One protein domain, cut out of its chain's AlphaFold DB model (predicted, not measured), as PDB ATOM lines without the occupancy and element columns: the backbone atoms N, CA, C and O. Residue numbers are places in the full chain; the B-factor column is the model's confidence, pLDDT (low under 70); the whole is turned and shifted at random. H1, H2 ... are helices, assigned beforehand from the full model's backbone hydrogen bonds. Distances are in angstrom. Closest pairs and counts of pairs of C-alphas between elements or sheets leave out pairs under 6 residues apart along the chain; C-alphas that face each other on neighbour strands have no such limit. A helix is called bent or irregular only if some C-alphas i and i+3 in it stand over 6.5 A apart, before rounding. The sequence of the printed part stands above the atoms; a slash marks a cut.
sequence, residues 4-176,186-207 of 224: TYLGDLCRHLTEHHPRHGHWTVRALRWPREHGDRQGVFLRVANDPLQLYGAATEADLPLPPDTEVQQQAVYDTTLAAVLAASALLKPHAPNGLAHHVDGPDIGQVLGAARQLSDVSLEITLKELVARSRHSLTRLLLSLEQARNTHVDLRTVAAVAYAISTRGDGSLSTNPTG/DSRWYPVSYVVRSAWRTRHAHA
ATOM      1  N   THR A   4      34.487 -12.060 -19.949       87.19
ATOM      2  CA  THR A   4      33.531 -10.952 -20.109       87.19
ATOM      3  C   THR A   4      33.537  -9.957 -18.943       87.19
ATOM      4  O   THR A   4      33.762  -8.771 -19.173       87.19
ATOM      5  N   TYR A   5      33.411 -10.403 -17.684       94.12
ATOM      6  CA  TYR A   5      33.428  -9.460 -16.554       94.12
ATOM      7  C   TYR A   5      34.790  -8.771 -16.356       94.12
ATOM      8  O   TYR A   5      34.840  -7.579 -16.057       94.12
ATOM      9  N   LEU A   6      35.905  -9.489 -16.543       95.50
ATOM     10  CA  LEU A   6      37.238  -8.882 -16.479       95.50
ATOM     11  C   LEU A   6      37.386  -7.801 -17.562       95.50
ATOM     12  O   LEU A   6      37.887  -6.716 -17.277       95.50
ATOM     13  N   GLY A   7      36.918  -8.086 -18.779       94.69
ATOM     14  CA  GLY A   7      36.892  -7.136 -19.888       94.69
ATOM     15  C   GLY A   7      36.066  -5.891 -19.570       94.69
ATOM     16  O   GLY A   7      36.549  -4.776 -19.766       94.69
ATOM     17  N   ASP A   8      34.866  -6.060 -19.014       95.75
ATOM     18  CA  ASP A   8      33.988  -4.953 -18.625       95.75
ATOM     19  C   ASP A   8      34.590  -4.084 -17.519       95.75
ATOM     20  O   ASP A   8      34.588  -2.856 -17.628       95.75
ATOM     21  N   LEU A   9      35.164  -4.705 -16.487       97.25
ATOM     22  CA  LEU A   9      35.840  -3.992 -15.406       97.25
ATOM     23  C   LEU A   9      37.055  -3.210 -15.922       97.25
ATOM     24  O   LEU A   9      37.229  -2.042 -15.579       97.25
ATOM     25  N   CYS A  10      37.887  -3.818 -16.770       96.81
ATOM     26  CA  CYS A  10      39.052  -3.145 -17.343       96.81
ATOM     27  C   CYS A  10      38.671  -2.019 -18.315       96.81
ATOM     28  O   CYS A  10      39.315  -0.966 -18.317       96.81
ATOM     29  N   ARG A  11      37.615  -2.210 -19.109       96.06
ATOM     30  CA  ARG A  11      37.053  -1.172 -19.977       96.06
ATOM     31  C   ARG A  11      36.546   0.003 -19.151       96.06
ATOM     32  O   ARG A  11      36.954   1.128 -19.409       96.06
ATOM     33  N   HIS A  12      35.768  -0.257 -18.103       97.38
ATOM     34  CA  HIS A  12      35.301   0.786 -17.192       97.38
ATOM     35  C   HIS A  12      36.468   1.567 -16.567       97.38
ATOM     36  O   HIS A  12      36.465   2.793 -16.579       97.38
ATOM     37  N   LEU A  13      37.512   0.877 -16.096       96.94
ATOM     38  CA  LEU A  13      38.706   1.514 -15.526       96.94
ATOM     39  C   LEU A  13      39.503   2.355 -16.544       96.94
ATOM     40  O   LEU A  13      40.264   3.231 -16.159       96.94
ATOM     41  N   THR A  14      39.325   2.134 -17.846       94.88
ATOM     42  CA  THR A  14      39.950   2.978 -18.881       94.88
ATOM     43  C   THR A  14      39.310   4.371 -18.934       94.88
ATOM     44  O   THR A  14      39.974   5.342 -19.288       94.88
ATOM     45  N   GLU A  15      38.036   4.470 -18.559       93.56
ATOM     46  CA  GLU A  15      37.227   5.689 -18.660       93.56
ATOM     47  C   GLU A  15      36.984   6.346 -17.290       93.56
ATOM     48  O   GLU A  15      36.737   7.551 -17.203       93.56
ATOM     49  N   HIS A  16      37.071   5.568 -16.208       93.81
ATOM     50  CA  HIS A  16      36.655   5.976 -14.872       93.81
ATOM     51  C   HIS A  16      37.630   5.521 -13.782       93.81
ATOM     52  O   HIS A  16      38.200   4.431 -13.812       93.81
ATOM     53  N   HIS A  17      37.778   6.350 -12.748       91.75
ATOM     54  CA  HIS A  17      38.563   6.022 -11.558       91.75
ATOM     55  C   HIS A  17      37.635   5.617 -10.401       91.75
ATOM     56  O   HIS A  17      36.600   6.264 -10.224       91.75
ATOM     57  N   PRO A  18      38.024   4.652  -9.539       95.12
ATOM     58  CA  PRO A  18      37.229   4.303  -8.365       95.12
ATOM     59  C   PRO A  18      36.979   5.519  -7.462       95.12
ATOM     60  O   PRO A  18      37.920   6.106  -6.898       95.12
ATOM     61  N   ARG A  19      35.708   5.886  -7.278       92.75
ATOM     62  CA  ARG A  19      35.318   7.072  -6.500       92.75
ATOM     63  C   ARG A  19      35.766   6.963  -5.048       92.75
ATOM     64  O   ARG A  19      35.926   5.879  -4.489       92.75
ATOM     65  N   HIS A  20      36.054   8.098  -4.419       87.50
ATOM     66  CA  HIS A  20      36.337   8.125  -2.984       87.50
ATOM     67  C   HIS A  20      35.038   7.999  -2.180       87.50
ATOM     68  O   HIS A  20      34.016   8.549  -2.577       87.50
ATOM     69  N   GLY A  21      35.086   7.283  -1.057       88.88
ATOM     70  CA  GLY A  21      33.917   7.062  -0.213       88.88
ATOM     71  C   GLY A  21      34.249   6.303   1.069       88.88
ATOM     72  O   GLY A  21      35.392   5.896   1.297       88.88
ATOM     73  N   HIS A  22      33.233   6.084   1.903       90.56
ATOM     74  CA  HIS A  22      33.371   5.389   3.187       90.56
ATOM     75  C   HIS A  22      33.886   3.955   3.031       90.56
ATOM     76  O   HIS A  22      34.587   3.445   3.911       90.56
ATOM     77  N   TRP A  23      33.612   3.326   1.886       94.06
ATOM     78  CA  TRP A  23      34.181   2.036   1.521       94.06
ATOM     79  C   TRP A  23      35.712   1.982   1.609       94.06
ATOM     80  O   TRP A  23      36.244   0.940   1.987       94.06
ATOM     81  N   THR A  24      36.427   3.082   1.327       93.19
ATOM     82  CA  THR A  24      37.900   3.092   1.261       93.19
ATOM     83  C   THR A  24      38.510   2.690   2.609       93.19
ATOM     84  O   THR A  24      39.403   1.849   2.662       93.19
ATOM     85  N   VAL A  25      37.975   3.209   3.719       91.69
ATOM     86  CA  VAL A  25      38.462   2.894   5.076       91.69
ATOM     87  C   VAL A  25      38.216   1.426   5.436       91.69
ATOM     88  O   VAL A  25      39.050   0.797   6.086       91.69
ATOM     89  N   ARG A  26      37.084   0.863   4.995       90.38
ATOM     90  CA  ARG A  26      36.750  -0.554   5.214       90.38
ATOM     91  C   ARG A  26      37.673  -1.459   4.395       90.38
ATOM     92  O   ARG A  26      38.232  -2.412   4.936       90.38
ATOM     93  N   ALA A  27      37.896  -1.106   3.129       93.31
ATOM     94  CA  ALA A  27      38.692  -1.886   2.189       93.31
ATOM     95  C   ALA A  27      40.184  -1.968   2.545       93.31
ATOM     96  O   ALA A  27      40.824  -2.971   2.235       93.31
ATOM     97  N   LEU A  28      40.728  -0.993   3.289       90.88
ATOM     98  CA  LEU A  28      42.105  -1.042   3.809       90.88
ATOM     99  C   LEU A  28      42.411  -2.302   4.630       90.88
ATOM    100  O   LEU A  28      43.571  -2.700   4.740       90.88
ATOM    101  N   ARG A  29      41.403  -2.918   5.260       89.38
ATOM    102  CA  ARG A  29      41.592  -4.087   6.132       89.38
ATOM    103  C   ARG A  29      41.475  -5.415   5.393       89.38
ATOM    104  O   ARG A  29      42.033  -6.398   5.865       89.38
ATOM    105  N   TRP A  30      40.832  -5.441   4.228       91.62
ATOM    106  CA  TRP A  30      40.538  -6.674   3.495       91.62
ATOM    107  C   TRP A  30      41.759  -7.526   3.131       91.62
ATOM    108  O   TRP A  30      41.655  -8.742   3.264       91.62
ATOM    109  N   PRO A  31      42.929  -6.965   2.759       88.75
ATOM    110  CA  PRO A  31      44.122  -7.777   2.508       88.75
ATOM    111  C   PRO A  31      44.556  -8.614   3.713       88.75
ATOM    112  O   PRO A  31      45.173  -9.656   3.538       88.75
ATOM    113  N   ARG A  32      44.237  -8.171   4.937       85.62
ATOM    114  CA  ARG A  32      44.652  -8.824   6.189       85.62
ATOM    115  C   ARG A  32      43.757 -10.015   6.553       85.62
ATOM    116  O   ARG A  32      44.070 -10.743   7.495       85.62
ATOM    117  N   GLU A  33      42.670 -10.230   5.813       80.81
ATOM    118  CA  GLU A  33      41.690 -11.283   6.059       80.81
ATOM    119  C   GLU A  33      41.631 -12.258   4.877       80.81
ATOM    120  O   GLU A  33      41.300 -11.894   3.747       80.81
ATOM    121  N   HIS A  34      41.929 -13.527   5.145       74.62
ATOM    122  CA  HIS A  34      42.078 -14.548   4.111       74.62
ATOM    123  C   HIS A  34      40.752 -15.245   3.808       74.62
ATOM    124  O   HIS A  34      39.972 -15.534   4.718       74.62
ATOM    125  N   GLY A  35      40.526 -15.549   2.529       71.81
ATOM    126  CA  GLY A  35      39.455 -16.453   2.117       71.81
ATOM    127  C   GLY A  35      39.753 -17.907   2.501       71.81
ATOM    128  O   GLY A  35      40.907 -18.321   2.606       71.81
ATOM    129  N   ASP A  36      38.701 -18.691   2.716       73.56
ATOM    130  CA  ASP A  36      38.757 -20.102   3.121       73.56
ATOM    131  C   ASP A  36      38.383 -21.078   1.987       73.56
ATOM    132  O   ASP A  36      38.426 -22.297   2.169       73.56
ATOM    133  N   ARG A  37      38.042 -20.559   0.800       69.12
ATOM    134  CA  ARG A  37      37.502 -21.322  -0.337       69.12
ATOM    135  C   ARG A  37      38.346 -21.161  -1.594       69.12
ATOM    136  O   ARG A  37      39.029 -20.167  -1.803       69.12
ATOM    137  N   GLN A  38      38.282 -22.157  -2.473       70.12
ATOM    138  CA  GLN A  38      38.961 -22.090  -3.765       70.12
ATOM    139  C   GLN A  38      38.382 -20.960  -4.629       70.12
ATOM    140  O   GLN A  38      37.167 -20.822  -4.719       70.12
ATOM    141  N   GLY A  39      39.254 -20.175  -5.269       69.38
ATOM    142  CA  GLY A  39      38.858 -18.998  -6.051       69.38
ATOM    143  C   GLY A  39      38.609 -17.749  -5.203       69.38
ATOM    144  O   GLY A  39      38.572 -16.664  -5.769       69.38
ATOM    145  N   VAL A  40      38.528 -17.893  -3.872       80.06
ATOM    146  CA  VAL A  40      38.334 -16.820  -2.891       80.06
ATOM    147  C   VAL A  40      39.625 -16.608  -2.108       80.06
ATOM    148  O   VAL A  40      39.940 -17.348  -1.179       80.06
ATOM    149  N   PHE A  41      40.386 -15.584  -2.481       81.69
ATOM    150  CA  PHE A  41      41.679 -15.297  -1.844       81.69
ATOM    151  C   PHE A  41      41.561 -14.230  -0.749       81.69
ATOM    152  O   PHE A  41      42.342 -14.229   0.201       81.69
ATOM    153  N   LEU A  42      40.544 -13.368  -0.831       84.25
ATOM    154  CA  LEU A  42      40.231 -12.348   0.170       84.25
ATOM    155  C   LEU A  42      38.921 -12.699   0.866       84.25
ATOM    156  O   LEU A  42      37.941 -13.017   0.198       84.25
ATOM    157  N   ARG A  43      38.867 -12.592   2.199       85.44
ATOM    158  CA  ARG A  43      37.667 -12.966   2.968       85.44
ATOM    159  C   ARG A  43      36.423 -12.183   2.556       85.44
ATOM    160  O   ARG A  43      35.339 -12.751   2.539       85.44
ATOM    161  N   VAL A  44      36.582 -10.907   2.202       86.75
ATOM    162  CA  VAL A  44      35.474 -10.041   1.760       86.75
ATOM    163  C   VAL A  44      34.756 -10.590   0.520       86.75
ATOM    164  O   VAL A  44      33.574 -10.336   0.343       86.75
ATOM    165  N   ALA A  45      35.417 -11.403  -0.310       84.12
ATOM    166  CA  ALA A  45      34.766 -12.045  -1.451       84.12
ATOM    167  C   ALA A  45      33.788 -13.170  -1.039       84.12
ATOM    168  O   ALA A  45      33.057 -13.676  -1.877       84.12
ATOM    169  N   ASN A  46      33.718 -13.528   0.251       85.50
ATOM    170  CA  ASN A  46      32.634 -14.336   0.823       85.50
ATOM    171  C   ASN A  46      31.488 -13.482   1.415       85.50
ATOM    172  O   ASN A  46      30.533 -14.054   1.942       85.50
ATOM    173  N   ASP A  47      31.576 -12.148   1.370       90.56
ATOM    174  CA  ASP A  47      30.563 -11.209   1.875       90.56
ATOM    175  C   ASP A  47      30.090 -10.264   0.747       90.56
ATOM    176  O   ASP A  47      30.557  -9.123   0.635       90.56
ATOM    177  N   PRO A  48      29.155 -10.723  -0.113       89.00
ATOM    178  CA  PRO A  48      28.652  -9.935  -1.236       89.00
ATOM    179  C   PRO A  48      27.999  -8.618  -0.811       89.00
ATOM    180  O   PRO A  48      28.082  -7.632  -1.539       89.00
ATOM    181  N   LEU A  49      27.379  -8.565   0.374       91.25
ATOM    182  CA  LEU A  49      26.746  -7.343   0.870       91.25
ATOM    183  C   LEU A  49      27.803  -6.256   1.090       91.25
ATOM    184  O   LEU A  49      27.649  -5.124   0.626       91.25
ATOM    185  N   GLN A  50      28.898  -6.608   1.769       94.25
ATOM    186  CA  GLN A  50      29.999  -5.682   1.998       94.25
ATOM    187  C   GLN A  50      30.729  -5.331   0.692       94.25
ATOM    188  O   GLN A  50      31.049  -4.160   0.465       94.25
ATOM    189  N   LEU A  51      30.989  -6.328  -0.158       96.00
ATOM    190  CA  LEU A  51      31.733  -6.160  -1.402       96.00
ATOM    191  C   LEU A  51      30.969  -5.313  -2.431       96.00
ATOM    192  O   LEU A  51      31.513  -4.336  -2.945       96.00
ATOM    193  N   TYR A  52      29.710  -5.645  -2.720       96.81
ATOM    194  CA  TYR A  52      28.927  -4.957  -3.749       96.81
ATOM    195  C   TYR A  52      28.453  -3.579  -3.297       96.81
ATOM    196  O   TYR A  52      28.387  -2.660  -4.113       96.81
ATOM    197  N   GLY A  53      28.210  -3.391  -1.994       96.50
ATOM    198  CA  GLY A  53      27.994  -2.058  -1.432       96.50
ATOM    199  C   GLY A  53      29.205  -1.150  -1.670       96.50
ATOM    200  O   GLY A  53      29.061  -0.029  -2.152       96.50
ATOM    201  N   ALA A  54      30.417  -1.659  -1.425       97.12
ATOM    202  CA  ALA A  54      31.649  -0.926  -1.701       97.12
ATOM    203  C   ALA A  54      31.877  -0.664  -3.198       97.12
ATOM    204  O   ALA A  54      32.278   0.439  -3.555       97.12
ATOM    205  N   ALA A  55      31.613  -1.643  -4.066       97.56
ATOM    206  CA  ALA A  55      31.733  -1.476  -5.513       97.56
ATOM    207  C   ALA A  55      30.765  -0.411  -6.048       97.56
ATOM    208  O   ALA A  55      31.183   0.458  -6.807       97.56
ATOM    209  N   THR A  56      29.520  -0.409  -5.563       97.12
ATOM    210  CA  THR A  56      28.515   0.608  -5.907       97.12
ATOM    211  C   THR A  56      28.957   2.001  -5.453       97.12
ATOM    212  O   THR A  56      28.914   2.946  -6.235       97.12
ATOM    213  N   GLU A  57      29.443   2.148  -4.213       96.81
ATOM    214  CA  GLU A  57      29.993   3.428  -3.732       96.81
ATOM    215  C   GLU A  57      31.229   3.878  -4.537       96.81
ATOM    216  O   GLU A  57      31.463   5.077  -4.704       96.81
ATOM    217  N   ALA A  58      32.039   2.929  -5.011       96.81
ATOM    218  CA  ALA A  58      33.227   3.177  -5.822       96.81
ATOM    219  C   ALA A  58      32.920   3.420  -7.308       96.81
ATOM    220  O   ALA A  58      33.854   3.757  -8.036       96.81
ATOM    221  N   ASP A  59      31.656   3.291  -7.729       97.19
ATOM    222  CA  ASP A  59      31.198   3.377  -9.123       97.19
ATOM    223  C   ASP A  59      31.766   2.275 -10.032       97.19
ATOM    224  O   ASP A  59      31.926   2.483 -11.224       97.19
ATOM    225  N   LEU A  60      32.096   1.100  -9.483       97.75
ATOM    226  CA  LEU A  60      32.613  -0.034 -10.255       97.75
ATOM    227  C   LEU A  60      31.481  -0.950 -10.744       97.75
ATOM    228  O   LEU A  60      30.509  -1.158 -10.010       97.75
ATOM    229  N   PRO A  61      31.610  -1.554 -11.943       97.31
ATOM    230  CA  PRO A  61      30.618  -2.493 -12.447       97.31
ATOM    231  C   PRO A  61      30.526  -3.710 -11.527       97.31
ATOM    232  O   PRO A  61      31.540  -4.250 -11.082       97.31
ATOM    233  N   LEU A  62      29.297  -4.145 -11.254       96.38
ATOM    234  CA  LEU A  62      29.053  -5.367 -10.499       96.38
ATOM    235  C   LEU A  62      29.180  -6.587 -11.416       96.38
ATOM    236  O   LEU A  62      28.809  -6.510 -12.593       96.38
ATOM    237  N   PRO A  63      29.685  -7.715 -10.898       93.94
ATOM    238  CA  PRO A  63      29.709  -8.948 -11.662       93.94
ATOM    239  C   PRO A  63      28.288  -9.445 -11.957       93.94
ATOM    240  O   PRO A  63      27.410  -9.299 -11.103       93.94
ATOM    241  N   PRO A  64      28.041 -10.030 -13.142       92.81
ATOM    242  CA  PRO A  64      26.751 -10.632 -13.452       92.81
ATOM    243  C   PRO A  64      26.541 -11.901 -12.623       92.81
ATOM    244  O   PRO A  64      27.507 -12.602 -12.313       92.81
ATOM    245  N   ASP A  65      25.280 -12.234 -12.348       90.00
ATOM    246  CA  ASP A  65      24.929 -13.498 -11.705       90.00
ATOM    247  C   ASP A  65      25.365 -14.679 -12.585       90.00
ATOM    248  O   ASP A  65      24.974 -14.799 -13.749       90.00
ATOM    249  N   THR A  66      26.196 -15.558 -12.028       89.50
ATOM    250  CA  THR A  66      26.744 -16.723 -12.731       89.50
ATOM    251  C   THR A  66      26.879 -17.931 -11.798       89.50
ATOM    252  O   THR A  66      26.484 -17.907 -10.632       89.50
ATOM    253  N   GLU A  67      27.428 -19.033 -12.304       88.44
ATOM    254  CA  GLU A  67      27.740 -20.212 -11.506       88.44
ATOM    255  C   GLU A  67      28.709 -19.878 -10.359       88.44
ATOM    256  O   GLU A  67      29.679 -19.136 -10.528       88.44
ATOM    257  N   VAL A  68      28.506 -20.513  -9.200       84.88
ATOM    258  CA  VAL A  68      29.220 -20.231  -7.936       84.88
ATOM    259  C   VAL A  68      30.744 -20.149  -8.094       84.88
ATOM    260  O   VAL A  68      31.392 -19.296  -7.491       84.88
ATOM    261  N   GLN A  69      31.341 -21.033  -8.900       84.25
ATOM    262  CA  GLN A  69      32.795 -21.042  -9.098       84.25
ATOM    263  C   GLN A  69      33.287 -19.821  -9.877       84.25
ATOM    264  O   GLN A  69      34.343 -19.285  -9.552       84.25
ATOM    265  N   GLN A  70      32.546 -19.384 -10.895       88.94
ATOM    266  CA  GLN A  70      32.902 -18.205 -11.682       88.94
ATOM    267  C   GLN A  70      32.614 -16.923 -10.894       88.94
ATOM    268  O   GLN A  70      33.417 -15.994 -10.940       88.94
ATOM    269  N   GLN A  71      31.555 -16.924 -10.080       91.62
ATOM    270  CA  GLN A  71      31.244 -15.825  -9.171       91.62
ATOM    271  C   GLN A  71      32.400 -15.555  -8.198       91.62
ATOM    272  O   GLN A  71      32.864 -14.427  -8.094       91.62
ATOM    273  N   ALA A  72      32.961 -16.595  -7.572       90.75
ATOM    274  CA  ALA A  72      34.098 -16.450  -6.655       90.75
ATOM    275  C   ALA A  72      35.334 -15.791  -7.307       90.75
ATOM    276  O   ALA A  72      36.050 -15.017  -6.661       90.75
ATOM    277  N   VAL A  73      35.584 -16.083  -8.590       92.06
ATOM    278  CA  VAL A  73      36.661 -15.452  -9.374       92.06
ATOM    279  C   VAL A  73      36.371 -13.968  -9.577       92.06
ATOM    280  O   VAL A  73      37.253 -13.132  -9.365       92.06
ATOM    281  N   TYR A  74      35.143 -13.633  -9.969       94.44
ATOM    282  CA  TYR A  74      34.719 -12.256 -10.193       94.44
ATOM    283  C   TYR A  74      34.755 -11.425  -8.906       94.44
ATOM    284  O   TYR A  74      35.326 -10.332  -8.898       94.44
ATOM    285  N   ASP A  75      34.256 -11.979  -7.805       94.75
ATOM    286  CA  ASP A  75      34.225 -11.327  -6.498       94.75
ATOM    287  C   ASP A  75      35.639 -11.079  -5.976       94.75
ATOM    288  O   ASP A  75      35.954  -9.988  -5.502       94.75
ATOM    289  N   THR A  76      36.540 -12.052  -6.136       94.12
ATOM    290  CA  THR A  76      37.951 -11.873  -5.771       94.12
ATOM    291  C   THR A  76      38.638 -10.827  -6.641       94.12
ATOM    292  O   THR A  76      39.431 -10.034  -6.131       94.12
ATOM    293  N   THR A  77      38.315 -10.781  -7.934       95.88
ATOM    294  CA  THR A  77      38.848  -9.774  -8.861       95.88
ATOM    295  C   THR A  77      38.411  -8.366  -8.449       95.88
ATOM    296  O   THR A  77      39.246  -7.470  -8.319       95.88
ATOM    297  N   LEU A  78      37.120  -8.179  -8.160       97.44
ATOM    298  CA  LEU A  78      36.563  -6.909  -7.691       97.44
ATOM    299  C   LEU A  78      37.141  -6.500  -6.328       97.44
ATOM    300  O   LEU A  78      37.573  -5.359  -6.145       97.44
ATOM    301  N   ALA A  79      37.212  -7.443  -5.387       96.62
ATOM    302  CA  ALA A  79      37.780  -7.223  -4.061       96.62
ATOM    303  C   ALA A  79      39.252  -6.796  -4.129       96.62
ATOM    304  O   ALA A  79      39.661  -5.898  -3.393       96.62
ATOM    305  N   ALA A  80      40.042  -7.392  -5.031       96.88
ATOM    306  CA  ALA A  80      41.438  -7.024  -5.244       96.88
ATOM    307  C   ALA A  80      41.590  -5.581  -5.735       96.88
ATOM    308  O   ALA A  80      42.429  -4.848  -5.214       96.88
ATOM    309  N   VAL A  81      40.771  -5.163  -6.705       97.75
ATOM    310  CA  VAL A  81      40.795  -3.795  -7.252       97.75
ATOM    311  C   VAL A  81      40.431  -2.772  -6.180       97.75
ATOM    312  O   VAL A  81      41.151  -1.787  -6.001       97.75
ATOM    313  N   LEU A  82      39.361  -3.020  -5.421       97.75
ATOM    314  CA  LEU A  82      38.947  -2.153  -4.317       97.75
ATOM    315  C   LEU A  82      40.022  -2.084  -3.224       97.75
ATOM    316  O   LEU A  82      40.405  -0.993  -2.803       97.75
ATOM    317  N   ALA A  83      40.558  -3.229  -2.796       96.50
ATOM    318  CA  ALA A  83      41.602  -3.279  -1.778       96.50
ATOM    319  C   ALA A  83      42.883  -2.559  -2.231       96.50
ATOM    320  O   ALA A  83      43.419  -1.742  -1.484       96.50
ATOM    321  N   ALA A  84      43.342  -2.793  -3.464       96.50
ATOM    322  CA  ALA A  84      44.501  -2.104  -4.028       96.50
ATOM    323  C   ALA A  84      44.261  -0.594  -4.106       96.50
ATOM    324  O   ALA A  84      45.091   0.186  -3.641       96.50
ATOM    325  N   SER A  85      43.103  -0.169  -4.624       95.88
ATOM    326  CA  SER A  85      42.750   1.248  -4.666       95.88
ATOM    327  C   SER A  85      42.756   1.869  -3.271       95.88
ATOM    328  O   SER A  85      43.243   2.987  -3.119       95.88
ATOM    329  N   ALA A  86      42.230   1.175  -2.261       95.00
ATOM    330  CA  ALA A  86      42.187   1.684  -0.900       95.00
ATOM    331  C   ALA A  86      43.581   1.823  -0.282       95.00
ATOM    332  O   ALA A  86      43.865   2.855   0.318       95.00
ATOM    333  N   LEU A  87      44.455   0.829  -0.466       94.12
ATOM    334  CA  LEU A  87      45.834   0.843   0.037       94.12
ATOM    335  C   LEU A  87      46.697   1.926  -0.619       94.12
ATOM    336  O   LEU A  87      47.543   2.526   0.038       94.12
ATOM    337  N   LEU A  88      46.482   2.183  -1.909       93.19
ATOM    338  CA  LEU A  88      47.281   3.137  -2.679       93.19
ATOM    339  C   LEU A  88      46.823   4.587  -2.479       93.19
ATOM    340  O   LEU A  88      47.661   5.485  -2.464       93.19
ATOM    341  N   LYS A  89      45.516   4.835  -2.297       92.00
ATOM    342  CA  LYS A  89      44.939   6.192  -2.199       92.00
ATOM    343  C   LYS A  89      45.663   7.125  -1.210       92.00
ATOM    344  O   LYS A  89      45.950   8.248  -1.615       92.00
ATOM    345  N   PRO A  90      46.007   6.709   0.029       89.56
ATOM    346  CA  PRO A  90      46.707   7.568   0.992       89.56
ATOM    347  C   PRO A  90      48.092   8.040   0.538       89.56
ATOM    348  O   PRO A  90      48.640   8.985   1.099       89.56
ATOM    349  N   HIS A  91      48.678   7.362  -0.448       87.88
ATOM    350  CA  HIS A  91      50.044   7.586  -0.903       87.88
ATOM    351  C   HIS A  91      50.126   7.984  -2.374       87.88
ATOM    352  O   HIS A  91      51.226   8.233  -2.864       87.88
ATOM    353  N   ALA A  92      48.999   8.017  -3.081       88.88
ATOM    354  CA  ALA A  92      48.949   8.342  -4.492       88.88
ATOM    355  C   ALA A  92      48.929   9.867  -4.703       88.88
ATOM    356  O   ALA A  92      48.315  10.588  -3.907       88.88
ATOM    357  N   PRO A  93      49.546  10.378  -5.783       86.62
ATOM    358  CA  PRO A  93      49.483  11.797  -6.103       86.62
ATOM    359  C   PRO A  93      48.026  12.257  -6.241       86.62
ATOM    360  O   PRO A  93      47.203  11.585  -6.866       86.62
ATOM    361  N   ASN A  94      47.686  13.384  -5.611       87.12
ATOM    362  CA  ASN A  94      46.329  13.948  -5.582       87.12
ATOM    363  C   ASN A  94      45.234  12.977  -5.083       87.12
ATOM    364  O   ASN A  94      44.057  13.168  -5.378       87.12
ATOM    365  N   GLY A  95      45.598  11.915  -4.350       85.06
ATOM    366  CA  GLY A  95      44.656  10.900  -3.865       85.06
ATOM    367  C   GLY A  95      44.068   9.995  -4.956       85.06
ATOM    368  O   GLY A  95      43.091   9.285  -4.705       85.06
ATOM    369  N   LEU A  96      44.642   9.992  -6.163       89.81
ATOM    370  CA  LEU A  96      44.186   9.176  -7.289       89.81
ATOM    371  C   LEU A  96      45.009   7.888  -7.378       89.81
ATOM    372  O   LEU A  96      46.068   7.867  -7.979       89.81
ATOM    373  N   ALA A  97      44.540   6.782  -6.803       92.81
ATOM    374  CA  ALA A  97      45.277   5.510  -6.874       92.81
ATOM    375  C   ALA A  97      45.422   4.956  -8.304       92.81
ATOM    376  O   ALA A  97      46.419   4.306  -8.613       92.81
ATOM    377  N   HIS A  98      44.427   5.204  -9.160       95.69
ATOM    378  CA  HIS A  98      44.366   4.656 -10.508       95.69
ATOM    379  C   HIS A  98      44.729   5.687 -11.575       95.69
ATOM    380  O   HIS A  98      44.152   6.772 -11.577       95.69
ATOM    381  N   HIS A  99      45.588   5.310 -12.521       94.50
ATOM    382  CA  HIS A  99      45.743   5.999 -13.801       94.50
ATOM    383  C   HIS A  99      45.888   4.968 -14.928       94.50
ATOM    384  O   HIS A  99      46.604   3.983 -14.753       94.50
ATOM    385  N   VAL A 100      45.226   5.195 -16.066       92.19
ATOM    386  CA  VAL A 100      45.212   4.273 -17.220       92.19
ATOM    387  C   VAL A 100      46.608   4.094 -17.829       92.19
ATOM    388  O   VAL A 100      47.048   2.971 -18.047       92.19
ATOM    389  N   ASP A 101      47.351   5.192 -17.974       90.31
ATOM    390  CA  ASP A 101      48.759   5.192 -18.405       90.31
ATOM    391  C   ASP A 101      49.742   5.057 -17.229       90.31
ATOM    392  O   ASP A 101      50.926   5.376 -17.340       90.31
ATOM    393  N   GLY A 102      49.237   4.668 -16.055       91.38
ATOM    394  CA  GLY A 102      50.066   4.437 -14.881       91.38
ATOM    395  C   GLY A 102      50.965   3.208 -15.052       91.38
ATOM    396  O   GLY A 102      50.706   2.354 -15.903       91.38
ATOM    397  N   PRO A 103      52.011   3.082 -14.219       94.44
ATOM    398  CA  PRO A 103      52.845   1.893 -14.224       94.44
ATOM    399  C   PRO A 103      52.026   0.642 -13.885       94.44
ATOM    400  O   PRO A 103      51.080   0.686 -13.085       94.44
ATOM    401  N   ASP A 104      52.422  -0.488 -14.468       95.25
ATOM    402  CA  ASP A 104      51.854  -1.781 -14.109       95.25
ATOM    403  C   ASP A 104      52.229  -2.167 -12.671       95.25
ATOM    404  O   ASP A 104      53.218  -1.690 -12.102       95.25
ATOM    405  N   ILE A 105      51.448  -3.059 -12.057       95.88
ATOM    406  CA  ILE A 105      51.705  -3.493 -10.680       95.88
ATOM    407  C   ILE A 105      53.113  -4.079 -10.474       95.88
ATOM    408  O   ILE A 105      53.704  -3.888  -9.416       95.88
ATOM    409  N   GLY A 106      53.690  -4.750 -11.471       95.31
ATOM    410  CA  GLY A 106      55.064  -5.234 -11.406       95.31
ATOM    411  C   GLY A 106      56.066  -4.086 -11.320       95.31
ATOM    412  O   GLY A 106      56.901  -4.088 -10.418       95.31
ATOM    413  N   GLN A 107      55.950  -3.071 -12.180       95.81
ATOM    414  CA  GLN A 107      56.789  -1.864 -12.109       95.81
ATOM    415  C   GLN A 107      56.705  -1.204 -10.732       95.81
ATOM    416  O   GLN A 107      57.732  -0.881 -10.135       95.81
ATOM    417  N   VAL A 108      55.495  -1.068 -10.193       95.56
ATOM    418  CA  VAL A 108      55.258  -0.464  -8.875       95.56
ATOM    419  C   VAL A 108      55.958  -1.250  -7.767       95.56
ATOM    420  O   VAL A 108      56.650  -0.658  -6.939       95.56
ATOM    421  N   LEU A 109      55.843  -2.583  -7.770       95.38
ATOM    422  CA  LEU A 109      56.534  -3.445  -6.807       95.38
ATOM    423  C   LEU A 109      58.059  -3.361  -6.945       95.38
ATOM    424  O   LEU A 109      58.762  -3.280  -5.942       95.38
ATOM    425  N   GLY A 110      58.577  -3.362  -8.176       94.50
ATOM    426  CA  GLY A 110      60.014  -3.270  -8.436       94.50
ATOM    427  C   GLY A 110      60.614  -1.921  -8.025       94.50
ATOM    428  O   GLY A 110      61.751  -1.867  -7.555       94.50
ATOM    429  N   ALA A 111      59.843  -0.838  -8.154       94.06
ATOM    430  CA  ALA A 111      60.244   0.512  -7.761       94.06
ATOM    431  C   ALA A 111      60.059   0.799  -6.255       94.06
ATOM    432  O   ALA A 111      60.631   1.764  -5.736       94.06
ATOM    433  N   ALA A 112      59.287  -0.018  -5.529       92.31
ATOM    434  CA  ALA A 112      58.998   0.187  -4.113       92.31
ATOM    435  C   ALA A 112      60.253  -0.010  -3.242       92.31
ATOM    436  O   ALA A 112      60.609  -1.115  -2.842       92.31
ATOM    437  N   ARG A 113      60.929   1.092  -2.893       88.38
ATOM    438  CA  ARG A 113      62.164   1.063  -2.084       88.38
ATOM    439  C   ARG A 113      61.965   0.547  -0.657       88.38
ATOM    440  O   ARG A 113      62.911   0.034  -0.072       88.38
ATOM    441  N   GLN A 114      60.757   0.677  -0.106       89.12
ATOM    442  CA  GLN A 114      60.422   0.148   1.224       89.12
ATOM    443  C   GLN A 114      60.245  -1.380   1.219       89.12
ATOM    444  O   GLN A 114      60.279  -2.007   2.275       89.12
ATOM    445  N   LEU A 115      60.104  -1.994   0.040       90.81
ATOM    446  CA  LEU A 115      60.058  -3.439  -0.114       90.81
ATOM    447  C   LEU A 115      61.489  -3.984  -0.257       90.81
ATOM    448  O   LEU A 115      62.205  -3.670  -1.211       90.81
ATOM    449  N   SER A 116      61.915  -4.792   0.716       91.81
ATOM    450  CA  SER A 116      63.208  -5.493   0.654       91.81
ATOM    451  C   SER A 116      63.241  -6.503  -0.498       91.81
ATOM    452  O   SER A 116      62.202  -7.055  -0.861       91.81
ATOM    453  N   ASP A 117      64.435  -6.807  -1.022       92.31
ATOM    454  CA  ASP A 117      64.596  -7.782  -2.114       92.31
ATOM    455  C   ASP A 117      64.037  -9.157  -1.743       92.31
ATOM    456  O   ASP A 117      63.318  -9.766  -2.529       92.31
ATOM    457  N   VAL A 118      64.269  -9.600  -0.503       94.25
ATOM    458  CA  VAL A 118      63.726 -10.861   0.020       94.25
ATOM    459  C   VAL A 118      62.196 -10.833   0.043       94.25
ATOM    460  O   VAL A 118      61.544 -11.800  -0.346       94.25
ATOM    461  N   SER A 119      61.589  -9.724   0.477       93.56
ATOM    462  CA  SER A 119      60.124  -9.614   0.520       93.56
ATOM    463  C   SER A 119      59.508  -9.556  -0.876       93.56
ATOM    464  O   SER A 119      58.466 -10.176  -1.102       93.56
ATOM    465  N   LEU A 120      60.159  -8.865  -1.816       94.25
ATOM    466  CA  LEU A 120      59.770  -8.859  -3.223       94.25
ATOM    467  C   LEU A 120      59.864 -10.271  -3.807       94.25
ATOM    468  O   LEU A 120      58.883 -10.767  -4.350       94.25
ATOM    469  N   GLU A 121      60.995 -10.953  -3.628       94.88
ATOM    470  CA  GLU A 121      61.214 -12.306  -4.141       94.88
ATOM    471  C   GLU A 121      60.152 -13.285  -3.632       94.88
ATOM    472  O   GLU A 121      59.576 -14.032  -4.424       94.88
ATOM    473  N   ILE A 122      59.844 -13.265  -2.330       93.81
ATOM    474  CA  ILE A 122      58.812 -14.148  -1.782       93.81
ATOM    475  C   ILE A 122      57.432 -13.798  -2.354       93.81
ATOM    476  O   ILE A 122      56.689 -14.701  -2.734       93.81
ATOM    477  N   THR A 123      57.101 -12.510  -2.476       94.38
ATOM    478  CA  THR A 123      55.830 -12.069  -3.077       94.38
ATOM    479  C   THR A 123      55.696 -12.579  -4.512       94.38
ATOM    480  O   THR A 123      54.667 -13.143  -4.880       94.38
ATOM    481  N   LEU A 124      56.756 -12.461  -5.314       94.88
ATOM    482  CA  LEU A 124      56.770 -12.938  -6.697       94.88
ATOM    483  C   LEU A 124      56.706 -14.471  -6.783       94.88
ATOM    484  O   LEU A 124      55.980 -14.999  -7.625       94.88
ATOM    485  N   LYS A 125      57.396 -15.200  -5.896       94.00
ATOM    486  CA  LYS A 125      57.300 -16.669  -5.810       94.00
ATOM    487  C   LYS A 125      55.885 -17.127  -5.464       94.00
ATOM    488  O   LYS A 125      55.385 -18.064  -6.082       94.00
ATOM    489  N   GLU A 126      55.224 -16.465  -4.517       92.12
ATOM    490  CA  GLU A 126      53.843 -16.785  -4.150       92.12
ATOM    491  C   GLU A 126      52.861 -16.522  -5.294       92.12
ATOM    492  O   GLU A 126      51.962 -17.336  -5.509       92.12
ATOM    493  N   LEU A 127      53.054 -15.441  -6.060       92.06
ATOM    494  CA  LEU A 127      52.268 -15.163  -7.266       92.06
ATOM    495  C   LEU A 127      52.415 -16.271  -8.312       92.06
ATOM    496  O   LEU A 127      51.409 -16.771  -8.813       92.06
ATOM    497  N   VAL A 128      53.648 -16.697  -8.603       91.81
ATOM    498  CA  VAL A 128      53.913 -17.804  -9.541       91.81
ATOM    499  C   VAL A 128      53.264 -19.098  -9.059       91.81
ATOM    500  O   VAL A 128      52.636 -19.802  -9.847       91.81
ATOM    501  N   ALA A 129      53.370 -19.391  -7.762       89.81
ATOM    502  CA  ALA A 129      52.780 -20.577  -7.154       89.81
ATOM    503  C   ALA A 129      51.248 -20.512  -7.023       89.81
ATOM    504  O   ALA A 129      50.635 -21.523  -6.685       89.81
ATOM    505  N   ARG A 130      50.634 -19.336  -7.234       87.38
ATOM    506  CA  ARG A 130      49.203 -19.065  -6.980       87.38
ATOM    507  C   ARG A 130      48.772 -19.548  -5.604       87.38
ATOM    508  O   ARG A 130      47.719 -20.161  -5.424       87.38
ATOM    509  N   SER A 131      49.636 -19.306  -4.622       83.19
ATOM    510  CA  SER A 131      49.385 -19.729  -3.251       83.19
ATOM    511  C   SER A 131      48.142 -19.020  -2.710       83.19
ATOM    512  O   SER A 131      47.812 -17.913  -3.140       83.19
ATOM    513  N   ARG A 132      47.491 -19.600  -1.696       75.75
ATOM    514  CA  ARG A 132      46.348 -18.970  -1.007       75.75
ATOM    515  C   ARG A 132      46.664 -17.577  -0.440       75.75
ATOM    516  O   ARG A 132      45.749 -16.803  -0.199       75.75
ATOM    517  N   HIS A 133      47.944 -17.256  -0.253       84.38
ATOM    518  CA  HIS A 133      48.415 -15.978   0.286       84.38
ATOM    519  C   HIS A 133      48.871 -14.991  -0.794       84.38
ATOM    520  O   HIS A 133      49.074 -13.819  -0.488       84.38
ATOM    521  N   SER A 134      48.982 -15.435  -2.049       87.56
ATOM    522  CA  SER A 134      49.563 -14.659  -3.148       87.56
ATOM    523  C   SER A 134      48.918 -13.283  -3.325       87.56
ATOM    524  O   SER A 134      49.626 -12.279  -3.393       87.56
ATOM    525  N   LEU A 135      47.584 -13.210  -3.316       89.44
ATOM    526  CA  LEU A 135      46.858 -11.949  -3.471       89.44
ATOM    527  C   LEU A 135      46.990 -11.036  -2.250       89.44
ATOM    528  O   LEU A 135      47.253  -9.846  -2.393       89.44
ATOM    529  N   THR A 136      46.853 -11.588  -1.042       89.81
ATOM    530  CA  THR A 136      47.072 -10.851   0.208       89.81
ATOM    531  C   THR A 136      48.466 -10.242   0.235       89.81
ATOM    532  O   THR A 136      48.623  -9.052   0.506       89.81
ATOM    533  N   ARG A 137      49.487 -11.034  -0.091       91.00
ATOM    534  CA  ARG A 137      50.874 -10.589  -0.044       91.00
ATOM    535  C   ARG A 137      51.200  -9.574  -1.132       91.00
ATOM    536  O   ARG A 137      51.916  -8.610  -0.859       91.00
ATOM    537  N   LEU A 138      50.627  -9.740  -2.322       94.06
ATOM    538  CA  LEU A 138      50.677  -8.744  -3.387       94.06
ATOM    539  C   LEU A 138      50.128  -7.395  -2.907       94.06
ATOM    540  O   LEU A 138      50.807  -6.376  -3.015       94.06
ATOM    541  N   LEU A 139      48.924  -7.396  -2.334       94.38
ATOM    542  CA  LEU A 139      48.252  -6.189  -1.855       94.38
ATOM    543  C   LEU A 139      49.008  -5.530  -0.693       94.38
ATOM    544  O   LEU A 139      49.202  -4.318  -0.691       94.38
ATOM    545  N   LEU A 140      49.510  -6.306   0.266       92.00
ATOM    546  CA  LEU A 140      50.341  -5.765   1.349       92.00
ATOM    547  C   LEU A 140      51.683  -5.212   0.840       92.00
ATOM    548  O   LEU A 140      52.206  -4.252   1.398       92.00
ATOM    549  N   SER A 141      52.229  -5.769  -0.244       92.56
ATOM    550  CA  SER A 141      53.432  -5.219  -0.881       92.56
ATOM    551  C   SER A 141      53.140  -3.909  -1.619       92.56
ATOM    552  O   SER A 141      53.975  -3.008  -1.606       92.56
ATOM    553  N   LEU A 142      51.940  -3.748  -2.191       90.31
ATOM    554  CA  LEU A 142      51.486  -2.468  -2.753       90.31
ATOM    555  C   LEU A 142      51.358  -1.369  -1.693       90.31
ATOM    556  O   LEU A 142      51.600  -0.208  -2.006       90.31
ATOM    557  N   GLU A 143      51.039  -1.710  -0.441       89.50
ATOM    558  CA  GLU A 143      51.032  -0.750   0.677       89.50
ATOM    559  C   GLU A 143      52.414  -0.112   0.901       89.50
ATOM    560  O   GLU A 143      52.506   0.912   1.566       89.50
ATOM    561  N   GLN A 144      53.492  -0.679   0.346       89.19
ATOM    562  CA  GLN A 144      54.851  -0.122   0.410       89.19
ATOM    563  C   GLN A 144      55.169   0.829  -0.753       89.19
ATOM    564  O   GLN A 144      56.201   1.506  -0.742       89.19
ATOM    565  N   ALA A 145      54.290   0.912  -1.755       86.69
ATOM    566  CA  ALA A 145      54.405   1.877  -2.833       86.69
ATOM    567  C   ALA A 145      54.045   3.283  -2.325       86.69
ATOM    568  O   ALA A 145      53.098   3.485  -1.558       86.69
ATOM    569  N   ARG A 146      54.832   4.281  -2.726       87.00
ATOM    570  CA  ARG A 146      54.668   5.677  -2.303       87.00
ATOM    571  C   ARG A 146      54.724   6.587  -3.517       87.00
ATOM    572  O   ARG A 146      55.536   6.355  -4.406       87.00
ATOM    573  N   ASN A 147      53.898   7.631  -3.505       87.69
ATOM    574  CA  ASN A 147      53.860   8.686  -4.514       87.69
ATOM    575  C   ASN A 147      53.769   8.153  -5.953       87.69
ATOM    576  O   ASN A 147      54.450   8.644  -6.849       87.69
ATOM    577  N   THR A 148      52.949   7.122  -6.167       89.44
ATOM    578  CA  THR A 148      52.741   6.526  -7.488       89.44
ATOM    579  C   THR A 148      51.264   6.281  -7.743       89.44
ATOM    580  O   THR A 148      50.514   5.913  -6.837       89.44
ATOM    581  N   HIS A 149      50.868   6.466  -8.995       92.38
ATOM    582  CA  HIS A 149      49.647   5.880  -9.533       92.38
ATOM    583  C   HIS A 149      49.917   4.428  -9.930       92.38
ATOM    584  O   HIS A 149      51.075   4.040 -10.099       92.38
ATOM    585  N   VAL A 150      48.861   3.638 -10.097       95.00
ATOM    586  CA  VAL A 150      48.933   2.268 -10.614       95.00
ATOM    587  C   VAL A 150      47.842   2.075 -11.656       95.00
ATOM    588  O   VAL A 150      46.709   2.536 -11.482       95.00
ATOM    589  N   ASP A 151      48.138   1.351 -12.726       96.38
ATOM    590  CA  ASP A 151      47.071   0.838 -13.572       96.38
ATOM    591  C   ASP A 151      46.370  -0.342 -12.872       96.38
ATOM    592  O   ASP A 151      46.853  -1.476 -12.881       96.38
ATOM    593  N   LEU A 152      45.209  -0.096 -12.253       97.25
ATOM    594  CA  LEU A 152      44.446  -1.102 -11.510       97.25
ATOM    595  C   LEU A 152      43.912  -2.232 -12.400       97.25
ATOM    596  O   LEU A 152      43.607  -3.307 -11.881       97.25
ATOM    597  N   ARG A 153      43.867  -2.054 -13.726       97.38
ATOM    598  CA  ARG A 153      43.524  -3.132 -14.667       97.38
ATOM    599  C   ARG A 153      44.537  -4.274 -14.564       97.38
ATOM    600  O   ARG A 153      44.172  -5.443 -14.666       97.38
ATOM    601  N   THR A 154      45.798  -3.951 -14.269       96.62
ATOM    602  CA  THR A 154      46.862  -4.943 -14.045       96.62
ATOM    603  C   THR A 154      46.641  -5.749 -12.764       96.62
ATOM    604  O   THR A 154      46.894  -6.952 -12.751       96.62
ATOM    605  N   VAL A 155      46.072  -5.131 -11.723       97.12
ATOM    606  CA  VAL A 155      45.648  -5.821 -10.492       97.12
ATOM    607  C   VAL A 155      44.480  -6.759 -10.773       97.12
ATOM    608  O   VAL A 155      44.528  -7.920 -10.371       97.12
ATOM    609  N   ALA A 156      43.463  -6.276 -11.496       96.88
ATOM    610  CA  ALA A 156      42.284  -7.062 -11.860       96.88
ATOM    611  C   ALA A 156      42.678  -8.333 -12.628       96.88
ATOM    612  O   ALA A 156      42.301  -9.438 -12.251       96.88
ATOM    613  N   ALA A 157      43.514  -8.192 -13.654       95.31
ATOM    614  CA  ALA A 157      43.969  -9.312 -14.470       95.31
ATOM    615  C   ALA A 157      44.815 -10.331 -13.687       95.31
ATOM    616  O   ALA A 157      44.665 -11.532 -13.900       95.31
ATOM    617  N   VAL A 158      45.685  -9.886 -12.769       95.19
ATOM    618  CA  VAL A 158      46.436 -10.804 -11.896       95.19
ATOM    619  C   VAL A 158      45.491 -11.542 -10.954       95.19
ATOM    620  O   VAL A 158      45.584 -12.762 -10.864       95.19
ATOM    621  N   ALA A 159      44.576 -10.830 -10.289       95.12
ATOM    622  CA  ALA A 159      43.597 -11.424  -9.380       95.12
ATOM    623  C   ALA A 159      42.707 -12.454 -10.095       95.12
ATOM    624  O   ALA A 159      42.511 -13.559  -9.594       95.12
ATOM    625  N   TYR A 160      42.251 -12.139 -11.305       93.94
ATOM    626  CA  TYR A 160      41.506 -13.071 -12.142       93.94
ATOM    627  C   TYR A 160      42.342 -14.313 -12.484       93.94
ATOM    628  O   TYR A 160      41.917 -15.443 -12.240       93.94
ATOM    629  N   ALA A 161      43.566 -14.114 -12.987       92.12
ATOM    630  CA  ALA A 161      44.456 -15.197 -13.400       92.12
ATOM    631  C   ALA A 161      44.775 -16.174 -12.257       92.12
ATOM    632  O   ALA A 161      44.745 -17.388 -12.470       92.12
ATOM    633  N   ILE A 162      45.044 -15.673 -11.045       91.62
ATOM    634  CA  ILE A 162      45.317 -16.531  -9.879       91.62
ATOM    635  C   ILE A 162      44.060 -17.231  -9.350       91.62
ATOM    636  O   ILE A 162      44.170 -18.326  -8.800       91.62
ATOM    637  N   SER A 163      42.879 -16.623  -9.517       90.12
ATOM    638  CA  SER A 163      41.614 -17.188  -9.043       90.12
ATOM    639  C   SER A 163      41.047 -18.269  -9.958       90.12
ATOM    640  O   SER A 163      40.274 -19.116  -9.504       90.12
ATOM    641  N   THR A 164      41.438 -18.284 -11.230       87.44
ATOM    642  CA  THR A 164      41.003 -19.312 -12.182       87.44
ATOM    643  C   THR A 164      41.702 -20.657 -11.943       87.44
ATOM    644  O   THR A 164      42.862 -20.732 -11.546       87.44
ATOM    645  N   ARG A 165      41.002 -21.764 -12.229       73.88
ATOM    646  CA  ARG A 165      41.533 -23.139 -12.091       73.88
ATOM    647  C   ARG A 165      42.513 -23.557 -13.203       73.88
ATOM    648  O   ARG A 165      43.021 -24.674 -13.158       73.88
ATOM    649  N   GLY A 166      42.729 -22.710 -14.211       77.06
ATOM    650  CA  GLY A 166      43.544 -23.019 -15.389       77.06
ATOM    651  C   GLY A 166      45.037 -22.767 -15.190       77.06
ATOM    652  O   GLY A 166      45.520 -22.540 -14.086       77.06
ATOM    653  N   ASP A 167      45.779 -22.718 -16.293       80.44
ATOM    654  CA  ASP A 167      47.180 -22.283 -16.338       80.44
ATOM    655  C   ASP A 167      47.337 -20.765 -16.133       80.44
ATOM    656  O   ASP A 167      48.429 -20.240 -16.342       80.44
ATOM    657  N   GLY A 168      46.285 -20.067 -15.675       83.06
ATOM    658  CA  GLY A 168      46.265 -18.633 -15.360       83.06
ATOM    659  C   GLY A 168      46.585 -17.753 -16.560       83.06
ATOM    660  O   GLY A 168      47.010 -16.610 -16.382       83.06
ATOM    661  N   SER A 169      46.437 -18.309 -17.761       88.62
ATOM    662  CA  SER A 169      46.452 -17.543 -18.989       88.62
ATOM    663  C   SER A 169      45.113 -16.842 -19.210       88.62
ATOM    664  O   SER A 169      44.073 -17.285 -18.720       88.62
ATOM    665  N   LEU A 170      45.160 -15.745 -19.955       89.12
ATOM    666  CA  LEU A 170      44.006 -15.050 -20.504       89.12
ATOM    667  C   LEU A 170      44.012 -15.212 -22.024       89.12
ATOM    668  O   LEU A 170      45.069 -15.216 -22.655       89.12
ATOM    669  N   SER A 171      42.835 -15.313 -22.614       88.00
ATOM    670  CA  SER A 171      42.592 -15.296 -24.056       88.00
ATOM    671  C   SER A 171      42.599 -13.878 -24.634       88.00
ATOM    672  O   SER A 171      42.829 -13.698 -25.829       88.00
ATOM    673  N   THR A 172      42.413 -12.856 -23.793       86.94
ATOM    674  CA  THR A 172      42.440 -11.442 -24.184       86.94
ATOM    675  C   THR A 172      43.518 -10.647 -23.437       86.94
ATOM    676  O   THR A 172      44.051 -11.082 -22.413       86.94
ATOM    677  N   ASN A 173      43.852  -9.452 -23.946       88.56
ATOM    678  CA  ASN A 173      44.725  -8.483 -23.271       88.56
ATOM    679  C   ASN A 173      43.911  -7.263 -22.805       88.56
ATOM    680  O   ASN A 173      44.007  -6.200 -23.420       88.56
ATOM    681  N   PRO A 174      43.100  -7.391 -21.739       86.50
ATOM    682  CA  PRO A 174      42.167  -6.338 -21.336       86.50
ATOM    683  C   PRO A 174      42.864  -5.098 -20.753       86.50
ATOM    684  O   PRO A 174      42.221  -4.073 -20.549       86.50
ATOM    685  N   THR A 175      44.169  -5.168 -20.469       87.38
ATOM    686  CA  THR A 175      44.935  -4.061 -19.876       87.38
ATOM    687  C   THR A 175      45.780  -3.306 -20.900       87.38
ATOM    688  O   THR A 175      46.184  -2.181 -20.631       87.38
ATOM    689  N   GLY A 176      46.097  -3.921 -22.044       83.62
ATOM    690  CA  GLY A 176      47.045  -3.387 -23.026       83.62
ATOM    691  C   GLY A 176      48.522  -3.467 -22.609       83.62
ATOM    692  O   GLY A 176      49.390  -3.223 -23.440       83.62
ATOM    693  N   ASP A 186      50.344 -19.333 -29.847       62.09
ATOM    694  CA  ASP A 186      49.616 -19.201 -28.584       62.09
ATOM    695  C   ASP A 186      49.135 -17.757 -28.394       62.09
ATOM    696  O   ASP A 186      49.903 -16.858 -28.058       62.09
ATOM    697  N   SER A 187      47.843 -17.520 -28.642       74.25
ATOM    698  CA  SER A 187      47.179 -16.217 -28.426       74.25
ATOM    699  C   SER A 187      46.828 -16.000 -26.948       74.25
ATOM    700  O   SER A 187      45.778 -15.449 -26.622       74.25
ATOM    701  N   ARG A 188      47.677 -16.501 -26.049       86.12
ATOM    702  CA  ARG A 188      47.478 -16.475 -24.603       86.12
ATOM    703  C   ARG A 188      48.372 -15.441 -23.941       86.12
ATOM    704  O   ARG A 188      49.538 -15.254 -24.290       86.12
ATOM    705  N   TRP A 189      47.823 -14.800 -22.924       87.94
ATOM    706  CA  TRP A 189      48.483 -13.780 -22.124       87.94
ATOM    707  C   TRP A 189      48.683 -14.302 -20.712       87.94
ATOM    708  O   TRP A 189      47.805 -14.950 -20.164       87.94
ATOM    709  N   TYR A 190      49.826 -14.005 -20.096       90.50
ATOM    710  CA  TYR A 190      50.191 -14.554 -18.786       90.50
ATOM    711  C   TYR A 190      50.461 -13.417 -17.789       90.50
ATOM    712  O   TYR A 190      51.628 -13.057 -17.586       90.50
ATOM    713  N   PRO A 191      49.416 -12.835 -17.161       92.38
ATOM    714  CA  PRO A 191      49.549 -11.652 -16.304       92.38
ATOM    715  C   PRO A 191      50.565 -11.830 -15.176       92.38
ATOM    716  O   PRO A 191      51.407 -10.966 -14.952       92.38
ATOM    717  N   VAL A 192      50.547 -12.987 -14.502       92.94
ATOM    718  CA  VAL A 192      51.482 -13.293 -13.407       92.94
ATOM    719  C   VAL A 192      52.931 -13.285 -13.900       92.94
ATOM    720  O   VAL A 192      53.783 -12.616 -13.316       92.94
ATOM    721  N   SER A 193      53.222 -13.991 -14.995       91.88
ATOM    722  CA  SER A 193      54.574 -14.062 -15.564       91.88
ATOM    723  C   SER A 193      55.064 -12.699 -16.048       91.88
ATOM    724  O   SER A 193      56.239 -12.369 -15.871       91.88
ATOM    725  N   TYR A 194      54.168 -11.897 -16.628       91.88
ATOM    726  CA  TYR A 194      54.473 -10.526 -17.013       91.88
ATOM    727  C   TYR A 194      54.837  -9.677 -15.789       91.88
ATOM    728  O   TYR A 194      55.900  -9.063 -15.781       91.88
ATOM    729  N   VAL A 195      54.013  -9.689 -14.736       93.69
ATOM    730  CA  VAL A 195      54.235  -8.889 -13.518       93.69
ATOM    731  C   VAL A 195      55.551  -9.245 -12.840       93.69
ATOM    732  O   VAL A 195      56.308  -8.351 -12.472       93.69
ATOM    733  N   VAL A 196      55.882 -10.535 -12.746       94.31
ATOM    734  CA  VAL A 196      57.171 -10.995 -12.207       94.31
ATOM    735  C   VAL A 196      58.336 -10.429 -13.018       94.31
ATOM    736  O   VAL A 196      59.286  -9.888 -12.456       94.31
ATOM    737  N   ARG A 197      58.260 -10.510 -14.351       93.25
ATOM    738  CA  ARG A 197      59.298  -9.971 -15.238       93.25
ATOM    739  C   ARG A 197      59.404  -8.449 -15.129       93.25
ATOM    740  O   ARG A 197      60.515  -7.924 -15.113       93.25
ATOM    741  N   SER A 198      58.270  -7.759 -15.066       94.50
ATOM    742  CA  SER A 198      58.193  -6.301 -14.969       94.50
ATOM    743  C   SER A 198      58.787  -5.791 -13.650       94.50
ATOM    744  O   SER A 198      59.622  -4.881 -13.650       94.50
ATOM    745  N   ALA A 199      58.475  -6.466 -12.540       95.38
ATOM    746  CA  ALA A 199      59.049  -6.181 -11.230       95.38
ATOM    747  C   ALA A 199      60.568  -6.348 -11.208       95.38
ATOM    748  O   ALA A 199      61.273  -5.429 -10.793       95.38
ATOM    749  N   TRP A 200      61.091  -7.468 -11.720       94.88
ATOM    750  CA  TRP A 200      62.538  -7.693 -11.763       94.88
ATOM    751  C   TRP A 200      63.267  -6.688 -12.649       94.88
ATOM    752  O   TRP A 200      64.267  -6.112 -12.224       94.88
ATOM    753  N   ARG A 201      62.752  -6.423 -13.856       93.81
ATOM    754  CA  ARG A 201      63.331  -5.410 -14.752       93.81
ATOM    755  C   ARG A 201      63.415  -4.053 -14.069       93.81
ATOM    756  O   ARG A 201      64.465  -3.420 -14.098       93.81
ATOM    757  N   THR A 202      62.332  -3.639 -13.422       94.81
ATOM    758  CA  THR A 202      62.272  -2.344 -12.744       94.81
ATOM    759  C   THR A 202      63.218  -2.301 -11.551       94.81
ATOM    760  O   THR A 202      63.956  -1.329 -11.404       94.81
ATOM    761  N   ARG A 203      63.266  -3.365 -10.740       94.12
ATOM    762  CA  ARG A 203      64.156  -3.445  -9.578       94.12
ATOM    763  C   ARG A 203      65.628  -3.345  -9.977       94.12
ATOM    764  O   ARG A 203      66.365  -2.575  -9.370       94.12
ATOM    765  N   HIS A 204      66.039  -4.065 -11.019       90.19
ATOM    766  CA  HIS A 204      67.419  -4.038 -11.507       90.19
ATOM    767  C   HIS A 204      67.780  -2.740 -12.234       90.19
ATOM    768  O   HIS A 204      68.917  -2.297 -12.131       90.19
ATOM    769  N   ALA A 205      66.827  -2.089 -12.906       88.88
ATOM    770  CA  ALA A 205      67.050  -0.769 -13.499       88.88
ATOM    771  C   ALA A 205      67.260   0.336 -12.444       88.88
ATOM    772  O   ALA A 205      67.903   1.341 -12.729       88.88
ATOM    773  N   HIS A 206      66.733   0.148 -11.229       70.75
ATOM    774  CA  HIS A 206      66.869   1.086 -10.107       70.75
ATOM    775  C   HIS A 206      67.934   0.666  -9.085       70.75
ATOM    776  O   HIS A 206      68.073   1.327  -8.051       70.75
ATOM    777  N   ALA A 207      68.682  -0.411  -9.344       63.25
ATOM    778  CA  ALA A 207      69.846  -0.736  -8.537       63.25
ATOM    779  C   ALA A 207      70.879   0.393  -8.710       63.25
ATOM    780  O   ALA A 207      71.151   0.787  -9.848       63.25
TER     781      ALA A 207
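This is residues 4 to 176 and 186 to 207 of the 224 residues of an uncharacterized protein of Streptomyces sp. MP131-18 (UniProt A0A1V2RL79). This is a compact cluster of helices built round a long one, H5, with H9 packed beside it and running the opposite way, the two making the core. On one side of this pair are H1, which packs mostly on H9, and H4 with the short H2 and H3, which pack on H5; on the other side H6, H7, H8 and H10 form a second group, joined to the core through H8, H6 and H10. The printed part has 195 residues with ten named helices, H1 to H10 in order along the chain, and no named strand: the class is all helix. The radius of gyration of the C-alphas is 15.0 A, and the C-alphas span 46 by 40 by 30 A along their three main axes.

Find C-alpha 68 at (29.220, -20.231, -7.936); from there H5, residues 68 to 91, runs 35.5 A to C-alpha 91 at (50.044, 7.586, -0.903). H5 is irregular, but only just: C-alphas 87 and 90 are 6.8 A apart, and its line is a rough one. Touching it is H9, residues 152 to 163, 16.5 A long. Before H5 in the chain come H1, residues 4 to 15, 17.1 A long; H2, residues 23 to 27; H3, residues 43 to 46; and H4, residues 48 to 57, 13.7 A long. After H5 come H6, residues 105 to 111; H7, residues 117 to 129, 18.1 A long; and H8, residues 134 to 142. The last is H10, residues 191 to 205, which runs 20.8 A and ends at C-alpha 205, (67.050, -0.769, -13.499).

Begin at H5, the hub, which touches six other helices. H9 touches it with 23 pairs of C-alphas within 8 A, closest at Thr 77 and Ala 159, 5.1 A; they run opposite ways at 37 degrees, a tilt only just steep. With residues 80 to 88 alone, H5 touches H8, closest at the C-alphas of Ala 84 and Leu 139, 6.0 A, at a shallow tilt of 15 degrees, the same way. With residues 75 to 82 alone it touches H4, closest at the C-alphas of Leu 51 and Ala 79, 6.7 A, at a steep tilt of 48 degrees. Short H2 and H3 touch H5 too, their closest C-alphas being Thr 24 and Ala 86, 5.0 A, and Ala 45 and Asp 75, 5.1 A. H1 touches H9, closest at the C-alphas of Cys 10 and Arg 153, 5.2 A, at a shallow tilt of 15 degrees, opposite ways. H7 and H8 form a helical hairpin, with the C-alphas of Glu 126 and Ser 134 closest at 4.9 A. H10 touches H6, closest at the C-alphas of Gly 106 and Ala 199, 4.1 A, at a shallow tilt of 17 degrees, the same way. H4 and H10 are apart. In H2, H4 and H6 to H10 every O i to N i+4 pair is within hydrogen-bond range; H1 has 7 of 8 and H5 17 of 20, and H3 is too short for such a pair.

The two C-alphas farthest apart are those of Asp 65 and Ala 207, 46.8 A. Residues 177 to 185 are not printed, and C-alphas 176 and 186 are 17.0 A apart across the cut. The links from H2 to H3 and from H5 to H6 are long. The mean pLDDT of the printed part is 90.6; residues 37, 39, 186 and 207 are under 70.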